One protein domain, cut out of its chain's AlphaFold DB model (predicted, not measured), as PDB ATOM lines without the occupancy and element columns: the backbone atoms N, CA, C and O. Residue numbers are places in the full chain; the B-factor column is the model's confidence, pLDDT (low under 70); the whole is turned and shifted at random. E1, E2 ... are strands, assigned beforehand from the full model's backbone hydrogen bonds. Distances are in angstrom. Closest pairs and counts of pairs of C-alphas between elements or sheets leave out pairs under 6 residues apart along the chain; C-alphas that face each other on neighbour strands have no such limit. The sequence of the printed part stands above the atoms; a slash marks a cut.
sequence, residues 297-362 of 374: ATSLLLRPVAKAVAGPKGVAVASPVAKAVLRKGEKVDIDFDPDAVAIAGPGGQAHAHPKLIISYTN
ATOM      1  N   ALA A 297      26.598   2.162  15.844       80.50
ATOM      2  CA  ALA A 297      27.622   2.010  14.818       80.50
ATOM      3  C   ALA A 297      27.253   2.876  13.607       80.50
ATOM      4  O   ALA A 297      26.102   2.869  13.165       80.50
ATOM      5  N   THR A 298      28.220   3.621  13.081       85.25
ATOM      6  CA  THR A 298      28.033   4.409  11.860       85.25
ATOM      7  C   THR A 298      27.772   3.440  10.709       85.25
ATOM      8  O   THR A 298      28.559   2.522  10.504       85.25
ATOM      9  N   SER A 299      26.674   3.596   9.971       88.56
ATOM     10  CA  SER A 299      26.362   2.736   8.820       88.56
ATOM     11  C   SER A 299      26.664   3.470   7.514       88.56
ATOM     12  O   SER A 299      26.269   4.624   7.336       88.56
ATOM     13  N   LEU A 300      27.387   2.813   6.610       90.06
ATOM     14  CA  LEU A 300      27.794   3.327   5.310       90.06
ATOM     15  C   LEU A 300      27.228   2.430   4.207       90.06
ATOM     16  O   LEU A 300      27.690   1.310   4.017       90.06
ATOM     17  N   LEU A 301      26.262   2.951   3.451       91.94
ATOM     18  CA  LEU A 301      25.669   2.268   2.303       91.94
ATOM     19  C   LEU A 301      26.333   2.731   0.999       91.94
ATOM     20  O   LEU A 301      26.230   3.898   0.611       91.94
ATOM     21  N   LEU A 302      26.986   1.807   0.302       92.38
ATOM     22  CA  LEU A 302      27.728   2.033  -0.933       92.38
ATOM     23  C   LEU A 302      27.056   1.285  -2.083       92.38
ATOM     24  O   LEU A 302      27.127   0.061  -2.156       92.38
ATOM     25  N   ARG A 303      26.452   2.036  -3.010       94.75
ATOM     26  CA  ARG A 303      25.752   1.503  -4.189       94.75
ATOM     27  C   ARG A 303      26.354   2.013  -5.500       94.75
ATOM     28  O   ARG A 303      25.735   2.837  -6.172       94.75
ATOM     29  N   PRO A 304      27.604   1.646  -5.837       93.06
ATOM     30  CA  PRO A 304      28.200   2.084  -7.093       93.06
ATOM     31  C   PRO A 304      27.567   1.342  -8.275       93.06
ATOM     32  O   PRO A 304      27.329   0.139  -8.202       93.06
ATOM     33  N   VAL A 305      27.362   2.050  -9.383       92.06
ATOM     34  CA  VAL A 305      26.771   1.504 -10.610       92.06
ATOM     35  C   VAL A 305      27.790   1.588 -11.743       92.06
ATOM     36  O   VAL A 305      28.449   2.615 -11.914       92.06
ATOM     37  N   ALA A 306      27.939   0.521 -12.522       93.25
ATOM     38  CA  ALA A 306      28.708   0.532 -13.760       93.25
ATOM     39  C   ALA A 306      28.050  -0.370 -14.802       93.25
ATOM     40  O   ALA A 306      27.793  -1.547 -14.558       93.25
ATOM     41  N   LYS A 307      27.822   0.179 -15.995       94.81
ATOM     42  CA  LYS A 307      27.203  -0.527 -17.115       94.81
ATOM     43  C   LYS A 307      28.103  -0.391 -18.344       94.81
ATOM     44  O   LYS A 307      28.582   0.701 -18.636       94.81
ATOM     45  N   ALA A 308      28.358  -1.488 -19.047       95.44
ATOM     46  CA  ALA A 308      29.217  -1.531 -20.226       95.44
ATOM     47  C   ALA A 308      28.568  -2.362 -21.333       95.44
ATOM     48  O   ALA A 308      28.067  -3.457 -21.083       95.44
ATOM     49  N   VAL A 309      28.620  -1.858 -22.566       96.56
ATOM     50  CA  VAL A 309      28.111  -2.555 -23.750       96.56
ATOM     51  C   VAL A 309      29.178  -2.553 -24.835       96.56
ATOM     52  O   VAL A 309      29.729  -1.505 -25.163       96.56
ATOM     53  N   ALA A 310      29.451  -3.718 -25.412       96.12
ATOM     54  CA  ALA A 310      30.354  -3.881 -26.540       96.12
ATOM     55  C   ALA A 310      29.643  -4.553 -27.717       96.12
ATOM     56  O   ALA A 310      28.784  -5.416 -27.540       96.12
ATOM     57  N   GLY A 311      30.033  -4.175 -28.936       92.31
ATOM     58  CA  GLY A 311      29.532  -4.781 -30.167       92.31
ATOM     59  C   GLY A 311      30.034  -6.218 -30.401       92.31
ATOM     60  O   GLY A 311      30.690  -6.811 -29.539       92.31
ATOM     61  N   PRO A 312      29.743  -6.803 -31.578       95.56
ATOM     62  CA  PRO A 312      30.227  -8.131 -31.957       95.56
ATOM     63  C   PRO A 312      31.752  -8.238 -31.847       95.56
ATOM     64  O   PRO A 312      32.465  -7.330 -32.271       95.56
ATOM     65  N   LYS A 313      32.253  -9.350 -31.295       96.94
ATOM     66  CA  LYS A 313      33.684  -9.591 -31.005       96.94
ATOM     67  C   LYS A 313      34.353  -8.560 -30.077       96.94
ATOM     68  O   LYS A 313      35.566  -8.622 -29.894       96.94
ATOM     69  N   GLY A 314      33.595  -7.630 -29.497       96.06
ATOM     70  CA  GLY A 314      34.102  -6.626 -28.566       96.06
ATOM     71  C   GLY A 314      34.266  -7.166 -27.146       96.06
ATOM     72  O   GLY A 314      33.788  -8.251 -26.816       96.06
ATOM     73  N   VAL A 315      34.930  -6.386 -26.293       97.88
ATOM     74  CA  VAL A 315      35.096  -6.698 -24.869       97.88
ATOM     75  C   VAL A 315      34.376  -5.635 -24.045       97.88
ATOM     76  O   VAL A 315      34.737  -4.463 -24.103       97.88
ATOM     77  N   ALA A 316      33.355  -6.036 -23.292       97.69
ATOM     78  CA  ALA A 316      32.646  -5.177 -22.351       97.69
ATOM     79  C   ALA A 316      33.171  -5.423 -20.936       97.69
ATOM     80  O   ALA A 316      33.165  -6.560 -20.465       97.69
ATOM     81  N   VAL A 317      33.606  -4.368 -20.246       97.69
ATOM     82  CA  VAL A 317      34.102  -4.459 -18.866       97.69
ATOM     83  C   VAL A 317      33.354  -3.462 -17.989       97.69
ATOM     84  O   VAL A 317      33.483  -2.256 -18.179       97.69
ATOM     85  N   ALA A 318      32.597  -3.963 -17.015       97.62
ATOM     86  CA  ALA A 318      31.915  -3.166 -16.001       97.62
ATOM     87  C   ALA A 318      32.577  -3.393 -14.636       97.62
ATOM     88  O   ALA A 318      32.529  -4.487 -14.082       97.62
ATOM     89  N   SER A 319      33.224  -2.368 -14.085       97.31
ATOM     90  CA  SER A 319      33.973  -2.484 -12.826       97.31
ATOM     91  C   SER A 319      33.626  -1.332 -11.882       97.31
ATOM     92  O   SER A 319      34.405  -0.378 -11.787       97.31
ATOM     93  N   PRO A 320      32.474  -1.376 -11.186       95.44
ATOM     94  CA  PRO A 320      32.126  -0.332 -10.232       95.44
ATOM     95  C   PRO A 320      33.098  -0.368  -9.047       95.44
ATOM     96  O   PRO A 320      33.328  -1.419  -8.447       95.44
ATOM     97  N   VAL A 321      33.691   0.783  -8.721       94.62
ATOM     98  CA  VAL A 321      34.664   0.911  -7.627       94.62
ATOM     99  C   VAL A 321      34.110   1.839  -6.554       94.62
ATOM    100  O   VAL A 321      33.843   3.004  -6.833       94.62
ATOM    101  N   ALA A 322      34.005   1.347  -5.320       94.56
ATOM    102  CA  ALA A 322      33.725   2.173  -4.149       94.56
ATOM    103  C   ALA A 322      34.980   2.325  -3.284       94.56
ATOM    104  O   ALA A 322      35.726   1.365  -3.066       94.56
ATOM    105  N   LYS A 323      35.212   3.541  -2.782       93.81
ATOM    106  CA  LYS A 323      36.293   3.860  -1.844       93.81
ATOM    107  C   LYS A 323      35.678   4.405  -0.556       93.81
ATOM    108  O   LYS A 323      34.922   5.367  -0.614       93.81
ATOM    109  N   ALA A 324      36.013   3.802   0.577       92.00
ATOM    110  CA  ALA A 324      35.592   4.236   1.904       92.00
ATOM    111  C   ALA A 324      36.821   4.587   2.745       92.00
ATOM    112  O   ALA A 324      37.774   3.810   2.807       92.00
ATOM    113  N   VAL A 325      36.791   5.752   3.388       93.06
ATOM    114  CA  VAL A 325      37.842   6.211   4.302       93.06
ATOM    115  C   VAL A 325      37.264   6.218   5.711       93.06
ATOM    116  O   VAL A 325      36.288   6.917   5.965       93.06
ATOM    117  N   LEU A 326      37.834   5.421   6.611       91.25
ATOM    118  CA  LEU A 326      37.326   5.213   7.966       91.25
ATOM    119  C   LEU A 326      38.300   5.755   9.013       91.25
ATOM    120  O   LEU A 326      39.519   5.681   8.844       91.25
ATOM    121  N   ARG A 327      37.778   6.221  10.147       88.38
ATOM    122  CA  ARG A 327      38.600   6.533  11.322       88.38
ATOM    123  C   ARG A 327      38.975   5.250  12.061       88.38
ATOM    124  O   ARG A 327      38.170   4.326  12.190       88.38
ATOM    125  N   LYS A 328      40.214   5.162  12.556       86.00
ATOM    126  CA  LYS A 328      40.641   4.009  13.365       86.00
ATOM    127  C   LYS A 328      39.911   3.986  14.707       86.00
ATOM    128  O   LYS A 328      39.823   5.001  15.382       86.00
ATOM    129  N   GLY A 329      39.448   2.805  15.111       85.50
ATOM    130  CA  GLY A 329      38.767   2.593  16.393       85.50
ATOM    131  C   GLY A 329      37.258   2.849  16.367       85.50
ATOM    132  O   GLY A 329      36.573   2.447  17.303       85.50
ATOM    133  N   GLU A 330      36.723   3.435  15.295       85.81
ATOM    134  CA  GLU A 330      35.282   3.600  15.114       85.81
ATOM    135  C   GLU A 330      34.655   2.308  14.571       85.81
ATOM    136  O   GLU A 330      35.182   1.676  13.651       85.81
ATOM    137  N   LYS A 331      33.525   1.891  15.154       88.38
ATOM    138  CA  LYS A 331      32.736   0.773  14.625       88.38
ATOM    139  C   LYS A 331      31.866   1.295  13.488       88.38
ATOM    140  O   LYS A 331      30.931   2.054  13.736       88.38
ATOM    141  N   VAL A 332      32.172   0.855  12.272       91.62
ATOM    142  CA  VAL A 332      31.426   1.206  11.062       91.62
ATOM    143  C   VAL A 332      30.874  -0.065  10.432       91.62
ATOM    144  O   VAL A 332      31.621  -1.025  10.229       91.62
ATOM    145  N   ASP A 333      29.580  -0.069  10.142       93.75
ATOM    146  CA  ASP A 333      28.921  -1.094   9.340       93.75
ATOM    147  C   ASP A 333      28.903  -0.638   7.879       93.75
ATOM    148  O   ASP A 333      28.518   0.495   7.597       93.75
ATOM    149  N   ILE A 334      29.366  -1.475   6.955       93.81
ATOM    150  CA  ILE A 334      29.471  -1.117   5.535       93.81
ATOM    151  C   ILE A 334      28.607  -2.075   4.736       93.81
ATOM    152  O   ILE A 334      28.945  -3.251   4.599       93.81
ATOM    153  N   ASP A 335      27.541  -1.538   4.158       95.31
ATOM    154  CA  ASP A 335      26.700  -2.249   3.210       95.31
ATOM    155  C   ASP A 335      27.157  -1.905   1.788       95.31
ATOM    156  O   ASP A 335      27.150  -0.742   1.378       95.31
ATOM    157  N   PHE A 336      27.641  -2.904   1.051       95.25
ATOM    158  CA  PHE A 336      28.211  -2.743  -0.285       95.25
ATOM    159  C   PHE A 336      27.364  -3.508  -1.298       95.25
ATOM    160  O   PHE A 336      27.474  -4.731  -1.407       95.25
ATOM    161  N   ASP A 337      26.562  -2.763  -2.054       95.88
ATOM    162  CA  ASP A 337      25.569  -3.278  -2.997       95.88
ATOM    163  C   ASP A 337      25.817  -2.694  -4.405       95.88
ATOM    164  O   ASP A 337      25.182  -1.720  -4.815       95.88
ATOM    165  N   PRO A 338      26.847  -3.194  -5.119       95.38
ATOM    166  CA  PRO A 338      27.214  -2.701  -6.441       95.38
ATOM    167  C   PRO A 338      26.279  -3.222  -7.541       95.38
ATOM    168  O   PRO A 338      26.012  -4.420  -7.618       95.38
ATOM    169  N   ASP A 339      25.908  -2.352  -8.481       94.19
ATOM    170  CA  ASP A 339      25.211  -2.730  -9.717       94.19
ATOM    171  C   ASP A 339      26.204  -2.745 -10.892       94.19
ATOM    172  O   ASP A 339      26.721  -1.706 -11.312       94.19
ATOM    173  N   ALA A 340      26.535  -3.937 -11.395       95.69
ATOM    174  CA  ALA A 340      27.531  -4.138 -12.446       95.69
ATOM    175  C   ALA A 340      26.940  -4.924 -13.621       95.69
ATOM    176  O   ALA A 340      26.701  -6.127 -13.507       95.69
ATOM    177  N   VAL A 341      26.784  -4.277 -14.779       96.69
ATOM    178  CA  VAL A 341      26.224  -4.908 -15.986       96.69
ATOM    179  C   VAL A 341      27.210  -4.811 -17.143       96.69
ATOM    180  O   VAL A 341      27.559  -3.718 -17.573       96.69
ATOM    181  N   ALA A 342      27.642  -5.946 -17.689       97.38
ATOM    182  CA  ALA A 342      28.476  -5.999 -18.889       97.38
ATOM    183  C   ALA A 342      27.790  -6.834 -19.976       97.38
ATOM    184  O   ALA A 342      27.469  -7.999 -19.753       97.38
ATOM    185  N   ILE A 343      27.589  -6.249 -21.158       96.88
ATOM    186  CA  ILE A 343      26.936  -6.886 -22.308       96.88
ATOM    187  C   ILE A 343      27.904  -6.863 -23.484       96.88
ATOM    188  O   ILE A 343      28.379  -5.803 -23.874       96.88
ATOM    189  N   ALA A 344      28.178  -8.016 -24.085       97.62
ATOM    190  CA  ALA A 344      28.996  -8.104 -25.289       97.62
ATOM    191  C   ALA A 344      28.208  -8.748 -26.430       97.62
ATOM    192  O   ALA A 344      27.449  -9.694 -26.218       97.62
ATOM    193  N   GLY A 345      28.402  -8.237 -27.646       94.25
ATOM    194  CA  GLY A 345      27.799  -8.796 -28.848       94.25
ATOM    195  C   GLY A 345      28.367 -10.175 -29.219       94.25
ATOM    196  O   GLY A 345      29.315 -10.665 -28.597       94.25
ATOM    197  N   PRO A 346      27.830 -10.816 -30.273       94.25
ATOM    198  CA  PRO A 346      28.229 -12.159 -30.687       94.25
ATOM    199  C   PRO A 346      29.745 -12.312 -30.863       94.25
ATOM    200  O   PRO A 346      30.394 -11.519 -31.548       94.25
ATOM    201  N   GLY A 347      30.313 -13.348 -30.243       95.62
ATOM    202  CA  GLY A 347      31.755 -13.616 -30.254       95.62
ATOM    203  C   GLY A 347      32.602 -12.672 -29.391       95.62
ATOM    204  O   GLY A 347      33.825 -12.755 -29.461       95.62
ATOM    205  N   GLY A 348      31.980 -11.771 -28.628       96.12
ATOM    206  CA  GLY A 348      32.642 -10.882 -27.678       96.12
ATOM    207  C   GLY A 348      32.851 -11.500 -26.293       96.12
ATOM    208  O   GLY A 348      32.506 -12.656 -26.047       96.12
ATOM    209  N   GLN A 349      33.425 -10.712 -25.385       97.94
ATOM    210  CA  GLN A 349      33.667 -11.074 -23.984       97.94
ATOM    211  C   GLN A 349      33.049 -10.027 -23.062       97.94
ATOM    212  O   GLN A 349      33.160  -8.834 -23.320       97.94
ATOM    213  N   ALA A 350      32.413 -10.466 -21.981       97.69
ATOM    214  CA  ALA A 350      31.822  -9.586 -20.982       97.69
ATOM    215  C   ALA A 350      32.399  -9.905 -19.599       97.69
ATOM    216  O   ALA A 350      32.429 -11.065 -19.186       97.69
ATOM    217  N   HIS A 351      32.850  -8.873 -18.890       98.12
ATOM    218  CA  HIS A 351      33.447  -8.970 -17.562       98.12
ATOM    219  C   HIS A 351      32.789  -7.973 -16.610       98.12
ATOM    220  O   HIS A 351      32.724  -6.782 -16.908       98.12
ATOM    221  N   ALA A 352      32.341  -8.452 -15.450       97.12
ATOM    222  CA  ALA A 352      31.784  -7.625 -14.386       97.12
ATOM    223  C   ALA A 352      32.574  -7.850 -13.086       97.12
ATOM    224  O   ALA A 352      32.613  -8.967 -12.568       97.12
ATOM    225  N   HIS A 353      33.239  -6.807 -12.581       96.94
ATOM    226  CA  HIS A 353      34.161  -6.893 -11.442       96.94
ATOM    227  C   HIS A 353      33.976  -5.721 -10.463       96.94
ATOM    228  O   HIS A 353      34.697  -4.729 -10.548       96.94
ATOM    229  N   PRO A 354      33.031  -5.804  -9.514       95.31
ATOM    230  CA  PRO A 354      32.907  -4.794  -8.469       95.31
ATOM    231  C   PRO A 354      34.119  -4.802  -7.525       95.31
ATOM    232  O   PRO A 354      34.655  -5.863  -7.191       95.31
ATOM    233  N   LYS A 355      34.542  -3.620  -7.062       96.44
ATOM    234  CA  LYS A 355      35.677  -3.463  -6.140       96.44
ATOM    235  C   LYS A 355      35.361  -2.489  -5.006       96.44
ATOM    236  O   LYS A 355      35.013  -1.339  -5.251       96.44
ATOM    237  N   LEU A 356      35.578  -2.930  -3.770       95.44
ATOM    238  CA  LEU A 356      35.549  -2.087  -2.576       95.44
ATOM    239  C   LEU A 356      36.977  -1.855  -2.072       95.44
ATOM    240  O   LEU A 356      37.766  -2.794  -1.960       95.44
ATOM    241  N   ILE A 357      37.315  -0.604  -1.771       95.88
ATOM    242  CA  ILE A 357      38.607  -0.209  -1.205       95.88
ATOM    243  C   ILE A 357      38.340   0.519   0.109       95.88
ATOM    244  O   ILE A 357      37.646   1.530   0.120       95.88
ATOM    245  N   ILE A 358      38.917   0.019   1.198       94.56
ATOM    246  CA  ILE A 358      38.809   0.622   2.528       94.56
ATOM    247  C   ILE A 358      40.183   1.163   2.919       94.56
ATOM    248  O   ILE A 358      41.169   0.424   2.901       94.56
ATOM    249  N   SER A 359      40.253   2.442   3.269       94.56
ATOM    250  CA  SER A 359      41.439   3.069   3.853       94.56
ATOM    251  C   SER A 359      41.125   3.610   5.243       94.56
ATOM    252  O   SER A 359      39.984   3.937   5.554       94.56
ATOM    253  N   TYR A 360      42.148   3.689   6.093       92.75
ATOM    254  CA  TYR A 360      42.015   4.209   7.451       92.75
ATOM    255  C   TYR A 360      42.817   5.496   7.609       92.75
ATOM    256  O   TYR A 360      44.008   5.509   7.286       92.75
ATOM    257  N   THR A 361      42.202   6.548   8.145       90.00
ATOM    258  CA  THR A 361      42.907   7.776   8.531       90.00
ATOM    259  C   THR A 361      43.308   7.722  10.001       90.00
ATOM    260  O   THR A 361      42.550   7.295  10.874       90.00
ATOM    261  N   ASN A 362      44.544   8.142  10.273       81.62
ATOM    262  CA  ASN A 362      45.042   8.373  11.625       81.62
ATOM    263  C   ASN A 362      44.783   9.835  11.988       81.62
ATOM    264  O   ASN A 362      45.727  10.613  12.103       81.62
TER     265      ASN A 362
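What this domain is: This is residues 297 to 362 of the 374 residues of the protein "DUF4774 domain-containing protein" of Apolygus lucorum (UniProt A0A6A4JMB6). The chain winds through two long, flattened turns stacked side by side, a short solenoid: E1 and E2 run out, E3 and E4 come back, and E5 to E8 repeat the course alongside. The two walls lie close together at E2, E6, E3 and E7 and spread at the other end, E1 and E5 from E4 and E8. The 66 printed residues hold eight named strands, E1 to E8 in order, and no named helix: all strand, in four two-stranded parallel sheets, E1 with E5, E2 with E6, E3 with E7 and E4 with E8. The whole is a rod of 50 by 19 by 10 A, only just loose, close to extended, with a radius of gyration of the C-alphas of 16.0 A.

Where its parts are: Find C-alpha 298 at (28.033, 4.409, 11.860), where E1, residues 298 to 302, begins. E2, 305 to 310, runs 17.2 A, and E3 is 315 to 318. E4, 321 to 327, spans 20.2 A. Next come E5, 332 to 336, E6, 339 to 344, over 16.9 A, and E7, 349 to 352. E8, 355 to 361, covers 19.8 A and ends at C-alpha 361, (42.907, 7.776, 8.531).

How they stand to each other: E1 runs on into E2 at 14 degrees. E1 and E5 are parallel at 16 degrees, with N 300 and O 333 2.8 A apart, within hydrogen-bond range. Also within hydrogen-bond range are N 306 and O 339 of the parallel neighbours E2 and E6, 2.8 A apart, N 316 and O 349 of E3 and E7, 2.8 A apart, and N 322 and O 355 of E4 and E8, 2.9 A apart. The closest C-alphas of E2 and E3, those of Ala 310 and Ala 316, are 4.9 A apart. E1 and E8 are apart.

The domain as a whole: The farthest C-alphas, Gly 329 and Pro 346, are 50.4 A apart. The printed part has no cut, the links between the strands are tight, and no printed residue is under 70 in pLDDT.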